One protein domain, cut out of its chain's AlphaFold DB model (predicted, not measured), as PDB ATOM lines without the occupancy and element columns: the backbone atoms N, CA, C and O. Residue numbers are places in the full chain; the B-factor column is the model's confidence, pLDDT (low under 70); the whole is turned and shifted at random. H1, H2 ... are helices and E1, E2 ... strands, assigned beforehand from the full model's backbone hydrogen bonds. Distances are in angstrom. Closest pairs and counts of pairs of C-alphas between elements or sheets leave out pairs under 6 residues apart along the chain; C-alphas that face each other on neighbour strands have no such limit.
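Overview. This is residues 47 to 96 of the 525 residues of an uncharacterized protein of Enterobacter sp. RIT 418 (UniProt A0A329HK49). With little regular structure, this small domain has a two-stranded hairpin, E1 and E2, and a short helix H1 near E2, its residues 87 to 90 nearest. Before the hairpin runs an unnamed stretch, residues 47 to 61, whose residues 54 to 55 pair antiparallel with residues 62 to 63 of E1. The 50 printed residues, of mixed class, hold E1, E2 and H1 in that order, with 18 residues in named elements. The whole is compact, with a radius of gyration of the C-alphas of 10.8 A, and spans 33 by 27 by 19 A.

Arrangement. E1, residues 62 to 67, and E2, residues 73 to 76, form an antiparallel hairpin at 151 degrees; N 64 and O 76 are 2.9 A apart, within hydrogen-bond range. The closest C-alphas of E2 and H1, residues 87 to 94, are those of Leu 75 and Phe 89, 6.0 A apart. E1 and H1 are apart. In H1 every O i to N i+4 pair is within hydrogen-bond range.

Along the chain. E1 runs 16.3 A from C-alpha 62 at (138.864, 148.624, 144.724), E2 10.2 A, and H1 10.4 A to C-alpha 94 at (119.499, 154.590, 137.314).

Size, cuts and confidence. The C-alphas of Arg 47 and Arg 96, 33.6 A, are the farthest apart. The printed part has no cut. The link E1 to E2 is tight, E2 to H1 short. Residue 50 and residues 91 to 96 have pLDDT under 70.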
ATOM      1  N   ARG A  47     140.584 132.736 146.483       71.00
ATOM      2  CA  ARG A  47     141.147 134.095 146.588       71.00
ATOM      3  C   ARG A  47     140.363 135.144 145.797       71.00
ATOM      4  O   ARG A  47     140.351 136.306 146.190       71.00
ATOM      5  N   ALA A  48     139.667 134.751 144.728       74.12
ATOM      6  CA  ALA A  48     138.815 135.664 143.963       74.12
ATOM      7  C   ALA A  48     137.614 136.180 144.777       74.12
ATOM      8  O   ALA A  48     136.998 137.172 144.405       74.12
ATOM      9  N   PHE A  49     137.289 135.526 145.899       73.19
ATOM     10  CA  PHE A  49     136.221 135.942 146.807       73.19
ATOM     11  C   PHE A  49     136.699 136.856 147.945       73.19
ATOM     12  O   PHE A  49     135.867 137.353 148.703       73.19
ATOM     13  N   THR A  50     138.014 137.052 148.093       69.94
ATOM     14  CA  THR A  50     138.617 137.829 149.190       69.94
ATOM     15  C   THR A  50     139.457 139.010 148.718       69.94
ATOM     16  O   THR A  50     139.711 139.916 149.508       69.94
ATOM     17  N   VAL A  51     139.883 139.020 147.451       73.06
ATOM     18  CA  VAL A  51     140.689 140.093 146.864       73.06
ATOM     19  C   VAL A  51     139.891 140.782 145.751       73.06
ATOM     20  O   VAL A  51     139.565 140.120 144.761       73.06
ATOM     21  N   PRO A  52     139.588 142.091 145.872       82.31
ATOM     22  CA  PRO A  52     138.985 142.865 144.791       82.31
ATOM     23  C   PRO A  52     139.829 142.789 143.518       82.31
ATOM     24  O   PRO A  52     141.058 142.846 143.570       82.31
ATOM     25  N   ASN A  53     139.179 142.671 142.366       86.25
ATOM     26  CA  ASN A  53     139.848 142.354 141.106       86.25
ATOM     27  C   ASN A  53     139.935 143.536 140.130       86.25
ATOM     28  O   ASN A  53     140.644 143.431 139.129       86.25
ATOM     29  N   VAL A  54     139.254 144.656 140.402       85.25
ATOM     30  CA  VAL A  54     139.330 145.870 139.576       85.25
ATOM     31  C   VAL A  54     139.270 147.147 140.419       85.25
ATOM     32  O   VAL A  54     138.777 147.153 141.545       85.25
ATOM     33  N   LYS A  55     139.724 148.265 139.839       85.88
ATOM     34  CA  LYS A  55     139.435 149.620 140.336       85.88
ATOM     35  C   LYS A  55     138.225 150.186 139.592       85.88
ATOM     36  O   LYS A  55     138.228 150.207 138.361       85.88
ATOM     37  N   CYS A  56     137.213 150.660 140.312       83.12
ATOM     38  CA  CYS A  56     136.045 151.318 139.731       83.12
ATOM     39  C   CYS A  56     136.481 152.537 138.903       83.12
ATOM     40  O   CYS A  56     137.151 153.423 139.411       83.12
ATOM     41  N   LYS A  57     136.093 152.633 137.630       82.94
ATOM     42  CA  LYS A  57     136.474 153.783 136.787       82.94
ATOM     43  C   LYS A  57     135.832 155.112 137.201       82.94
ATOM     44  O   LYS A  57     136.311 156.155 136.781       82.94
ATOM     45  N   THR A  58     134.753 155.082 137.987       81.75
ATOM     46  CA  THR A  58     134.028 156.290 138.417       81.75
ATOM     47  C   THR A  58     134.590 156.877 139.709       81.75
ATOM     48  O   THR A  58     134.760 158.086 139.792       81.75
ATOM     49  N   CYS A  59     134.873 156.041 140.714       80.62
ATOM     50  CA  CYS A  59     135.342 156.490 142.034       80.62
ATOM     51  C   CYS A  59     136.744 155.978 142.404       80.62
ATOM     52  O   CYS A  59     137.245 156.290 143.478       80.62
ATOM     53  N   HIS A  60     137.363 155.160 141.550       80.38
ATOM     54  CA  HIS A  60     138.694 154.561 141.725       80.38
ATOM     55  C   HIS A  60     138.869 153.617 142.925       80.38
ATOM     56  O   HIS A  60     139.973 153.115 143.145       80.38
ATOM     57  N   GLN A  61     137.791 153.292 143.645       76.12
ATOM     58  CA  GLN A  61     137.805 152.303 144.727       76.12
ATOM     59  C   GLN A  61     138.027 150.880 144.197       76.12
ATOM     60  O   GLN A  61     137.610 150.540 143.086       76.12
ATOM     61  N   LEU A  62     138.692 150.049 144.999       82.31
ATOM     62  CA  LEU A  62     138.864 148.624 144.724       82.31
ATOM     63  C   LEU A  62     137.533 147.899 144.940       82.31
ATOM     64  O   LEU A  62     136.965 147.980 146.024       82.31
ATOM     65  N   VAL A  63     137.047 147.204 143.912       84.88
ATOM     66  CA  VAL A  63     135.729 146.549 143.896       84.88
ATOM     67  C   VAL A  63     135.805 145.172 143.232       84.88
ATOM     68  O   VAL A  63     136.781 144.840 142.550       84.88
ATOM     69  N   TYR A  64     134.764 144.363 143.412       85.62
ATOM     70  CA  TYR A  64     134.631 143.059 142.768       85.62
ATOM     71  C   TYR A  64     133.802 143.171 141.493       85.62
ATOM     72  O   TYR A  64     132.593 143.390 141.533       85.62
ATOM     73  N   TYR A  65     134.442 142.982 140.346       88.69
ATOM     74  CA  TYR A  65     133.786 142.843 139.056       88.69
ATOM     75  C   TYR A  65     133.448 141.384 138.769       88.69
ATOM     76  O   TYR A  65     134.289 140.488 138.903       88.69
ATOM     77  N   TYR A  66     132.215 141.146 138.343       88.50
ATOM     78  CA  TYR A  66     131.742 139.846 137.892       88.50
ATOM     79  C   TYR A  66     131.054 139.981 136.535       88.50
ATOM     80  O   TYR A  66     130.235 140.876 136.328       88.50
ATOM     81  N   GLU A  67     131.389 139.071 135.622       85.06
ATOM     82  CA  GLU A  67     130.794 138.963 134.292       85.06
ATOM     83  C   GLU A  67     130.416 137.506 134.037       85.06
ATOM     84  O   GLU A  67     131.274 136.619 134.059       85.06
ATOM     85  N   HIS A  68     129.129 137.257 133.805       82.69
ATOM     86  CA  HIS A  68     128.642 135.934 133.435       82.69
ATOM     87  C   HIS A  68     128.599 135.811 131.903       82.69
ATOM     88  O   HIS A  68     128.287 136.790 131.218       82.69
ATOM     89  N   PRO A  69     128.830 134.619 131.319       76.38
ATOM     90  CA  PRO A  69     128.766 134.432 129.867       76.38
ATOM     91  C   PRO A  69     127.413 134.746 129.222       76.38
ATOM     92  O   PRO A  69     127.358 134.934 128.012       76.38
ATOM     93  N   SER A  70     126.330 134.821 130.003       70.31
ATOM     94  CA  SER A  70     125.028 135.299 129.511       70.31
ATOM     95  C   SER A  70     125.015 136.804 129.196       70.31
ATOM     96  O   SER A  70     124.032 137.306 128.655       70.31
ATOM     97  N   GLY A  71     126.096 137.529 129.506       72.06
ATOM     98  CA  GLY A  71     126.269 138.955 129.232       72.06
ATOM     99  C   GLY A  71     125.923 139.874 130.405       72.06
ATOM    100  O   GLY A  71     126.018 141.094 130.260       72.06
ATOM    101  N   SER A  72     125.540 139.324 131.562       80.12
ATOM    102  CA  SER A  72     125.358 140.106 132.787       80.12
ATOM    103  C   SER A  72     126.713 140.547 133.344       80.12
ATOM    104  O   SER A  72     127.709 139.822 133.294       80.12
ATOM    105  N   ARG A  73     126.754 141.774 133.864       85.69
ATOM    106  CA  ARG A  73     127.949 142.409 134.423       85.69
ATOM    107  C   ARG A  73     127.551 143.176 135.657       85.69
ATOM    108  O   ARG A  73     126.527 143.852 135.622       85.69
ATOM    109  N   VAL A  74     128.361 143.112 136.700       85.00
ATOM    110  CA  VAL A  74     128.049 143.738 137.983       85.00
ATOM    111  C   VAL A  74     129.321 144.107 138.739       85.00
ATOM    112  O   VAL A  74     130.351 143.448 138.590       85.00
ATOM    113  N   LEU A  75     129.248 145.188 139.518       86.62
ATOM    114  CA  LEU A  75     130.276 145.566 140.486       86.62
ATOM    115  C   LEU A  75     129.699 145.425 141.895       86.62
ATOM    116  O   LEU A  75     128.643 145.991 142.178       86.62
ATOM    117  N   PHE A  76     130.409 144.713 142.761       86.06
ATOM    118  CA  PHE A  76     130.098 144.583 144.180       86.06
ATOM    119  C   PHE A  76     131.161 145.277 145.028       86.06
ATOM    120  O   PHE A  76     132.347 145.231 144.693       86.06
ATOM    121  N   ASP A  77     130.742 145.853 146.149       80.62
ATOM    122  CA  ASP A  77     131.670 146.291 147.197       80.62
ATOM    123  C   ASP A  77     132.238 145.091 147.955       80.62
ATOM    124  O   ASP A  77     133.432 145.017 148.237       80.62
ATOM    125  N   GLU A  78     131.391 144.096 148.218       83.56
ATOM    126  CA  GLU A  78     131.761 142.869 148.913       83.56
ATOM    127  C   GLU A  78     131.062 141.662 148.284       83.56
ATOM    128  O   GLU A  78     129.910 141.735 147.857       83.56
ATOM    129  N   LEU A  79     131.751 140.520 148.258       85.31
ATOM    130  CA  LEU A  79     131.169 139.268 147.785       85.31
ATOM    131  C   LEU A  79     130.533 138.482 148.926       85.31
ATOM    132  O   LEU A  79     131.177 138.124 149.922       85.31
ATOM    133  N   GLY A  80     129.282 138.104 148.697       84.50
ATOM    134  CA  GLY A  80     128.473 137.285 149.585       84.50
ATOM    135  C   GLY A  80     127.194 137.993 149.997       84.50
ATOM    136  O   GLY A  80     127.099 139.208 149.844       84.50
ATOM    137  N   PRO A  81     126.210 137.251 150.520       83.44
ATOM    138  CA  PRO A  81     124.900 137.801 150.852       83.44
ATOM    139  C   PRO A  81     125.040 138.965 151.854       83.44
ATOM    140  O   PRO A  81     125.782 138.823 152.837       83.44
ATOM    141  N   PRO A  82     124.392 140.126 151.622       84.88
ATOM    142  CA  PRO A  82     123.303 140.413 150.667       84.88
ATOM    143  C   PRO A  82     123.720 140.800 149.226       84.88
ATOM    144  O   PRO A  82     122.894 141.307 148.476       84.88
ATOM    145  N   TRP A  83     124.971 140.567 148.828       86.00
ATOM    146  CA  TRP A  83     125.580 140.972 147.550       86.00
ATOM    147  C   TRP A  83     125.543 142.490 147.327       86.00
ATOM    148  O   TRP A  83     124.926 142.958 146.366       86.00
ATOM    149  N   PRO A  84     126.174 143.284 148.216       82.88
ATOM    150  CA  PRO A  84     126.125 144.741 148.145       82.88
ATOM    151  C   PRO A  84     126.707 145.245 146.821       82.88
ATOM    152  O   PRO A  84     127.910 145.145 146.559       82.88
ATOM    153  N   LEU A  85     125.826 145.777 145.974       86.69
ATOM    154  CA  LEU A  85     126.190 146.397 144.708       86.69
ATOM    155  C   LEU A  85     126.943 147.698 144.963       86.69
ATOM    156  O   LEU A  85     126.521 148.522 145.770       86.69
ATOM    157  N   HIS A  86     128.007 147.909 144.199       85.38
ATOM    158  CA  HIS A  86     128.781 149.134 144.282       85.38
ATOM    159  C   HIS A  86     127.930 150.342 143.827       85.38
ATOM    160  O   HIS A  86     127.352 150.296 142.732       85.38
ATOM    161  N   PRO A  87     127.870 151.459 144.577       82.38
ATOM    162  CA  PRO A  87     127.008 152.602 144.259       82.38
ATOM    163  C   PRO A  87     127.185 153.170 142.846       82.38
ATOM    164  O   PRO A  87     126.201 153.555 142.212       82.38
ATOM    165  N   CYS A  88     128.410 153.175 142.301       80.25
ATOM    166  CA  CYS A  88     128.649 153.661 140.935       80.25
ATOM    167  C   CYS A  88     128.004 152.761 139.868       80.25
ATOM    168  O   CYS A  88     127.632 153.241 138.796       80.25
ATOM    169  N   PHE A  89     127.831 151.469 140.159       80.06
ATOM    170  CA  PHE A  89     127.104 150.550 139.290       80.06
ATOM    171  C   PHE A  89     125.597 150.832 139.325       80.06
ATOM    172  O   PHE A  89     124.973 150.937 138.269       80.06
ATOM    173  N   ILE A  90     125.040 151.063 140.517       76.75
ATOM    174  CA  ILE A  90     123.626 151.425 140.703       76.75
ATOM    175  C   ILE A  90     123.316 152.760 140.009       76.75
ATOM    176  O   ILE A  90     122.378 152.850 139.220       76.75
ATOM    177  N   ALA A  91     124.137 153.791 140.227       67.25
ATOM    178  CA  ALA A  91     123.967 155.107 139.606       67.25
ATOM    179  C   ALA A  91     124.055 155.053 138.066       67.25
ATOM    180  O   ALA A  91     123.320 155.757 137.370       67.25
ATOM    181  N   GLY A  92     124.912 154.180 137.521       60.00
ATOM    182  CA  GLY A  92     124.990 153.907 136.084       60.00
ATOM    183  C   GLY A  92     123.739 153.222 135.517       60.00
ATOM    184  O   GLY A  92     123.371 153.481 134.369       60.00
ATOM    185  N   GLN A  93     123.052 152.397 136.316       58.12
ATOM    186  CA  GLN A  93     121.776 151.769 135.948       58.12
ATOM    187  C   GLN A  93     120.577 152.720 136.086       58.12
ATOM    188  O   GLN A  93     119.690 152.704 135.232       58.12
ATOM    189  N   LEU A  94     120.572 153.609 137.087       48.69
ATOM    190  CA  LEU A  94     119.499 154.590 137.314       48.69
ATOM    191  C   LEU A  94     119.394 155.651 136.207       48.69
ATOM    192  O   LEU A  94     118.313 156.178 135.966       48.69
ATOM    193  N   LYS A  95     120.460 155.897 135.432       43.69
ATOM    194  CA  LYS A  95     120.368 156.696 134.191       43.69
ATOM    195  C   LYS A  95     119.513 156.038 133.092       43.69
ATOM    196  O   LYS A  95     119.213 156.691 132.098       43.69
ATOM    197  N   ARG A  96     119.123 154.764 133.242       44.69
ATOM    198  CA  ARG A  96     118.238 154.029 132.316       44.69
ATOM    199  C   ARG A  96     116.839 153.755 132.868       44.69
ATOM    200  O   ARG A  96     115.989 153.311 132.104       44.69
TER     201      ARG A  96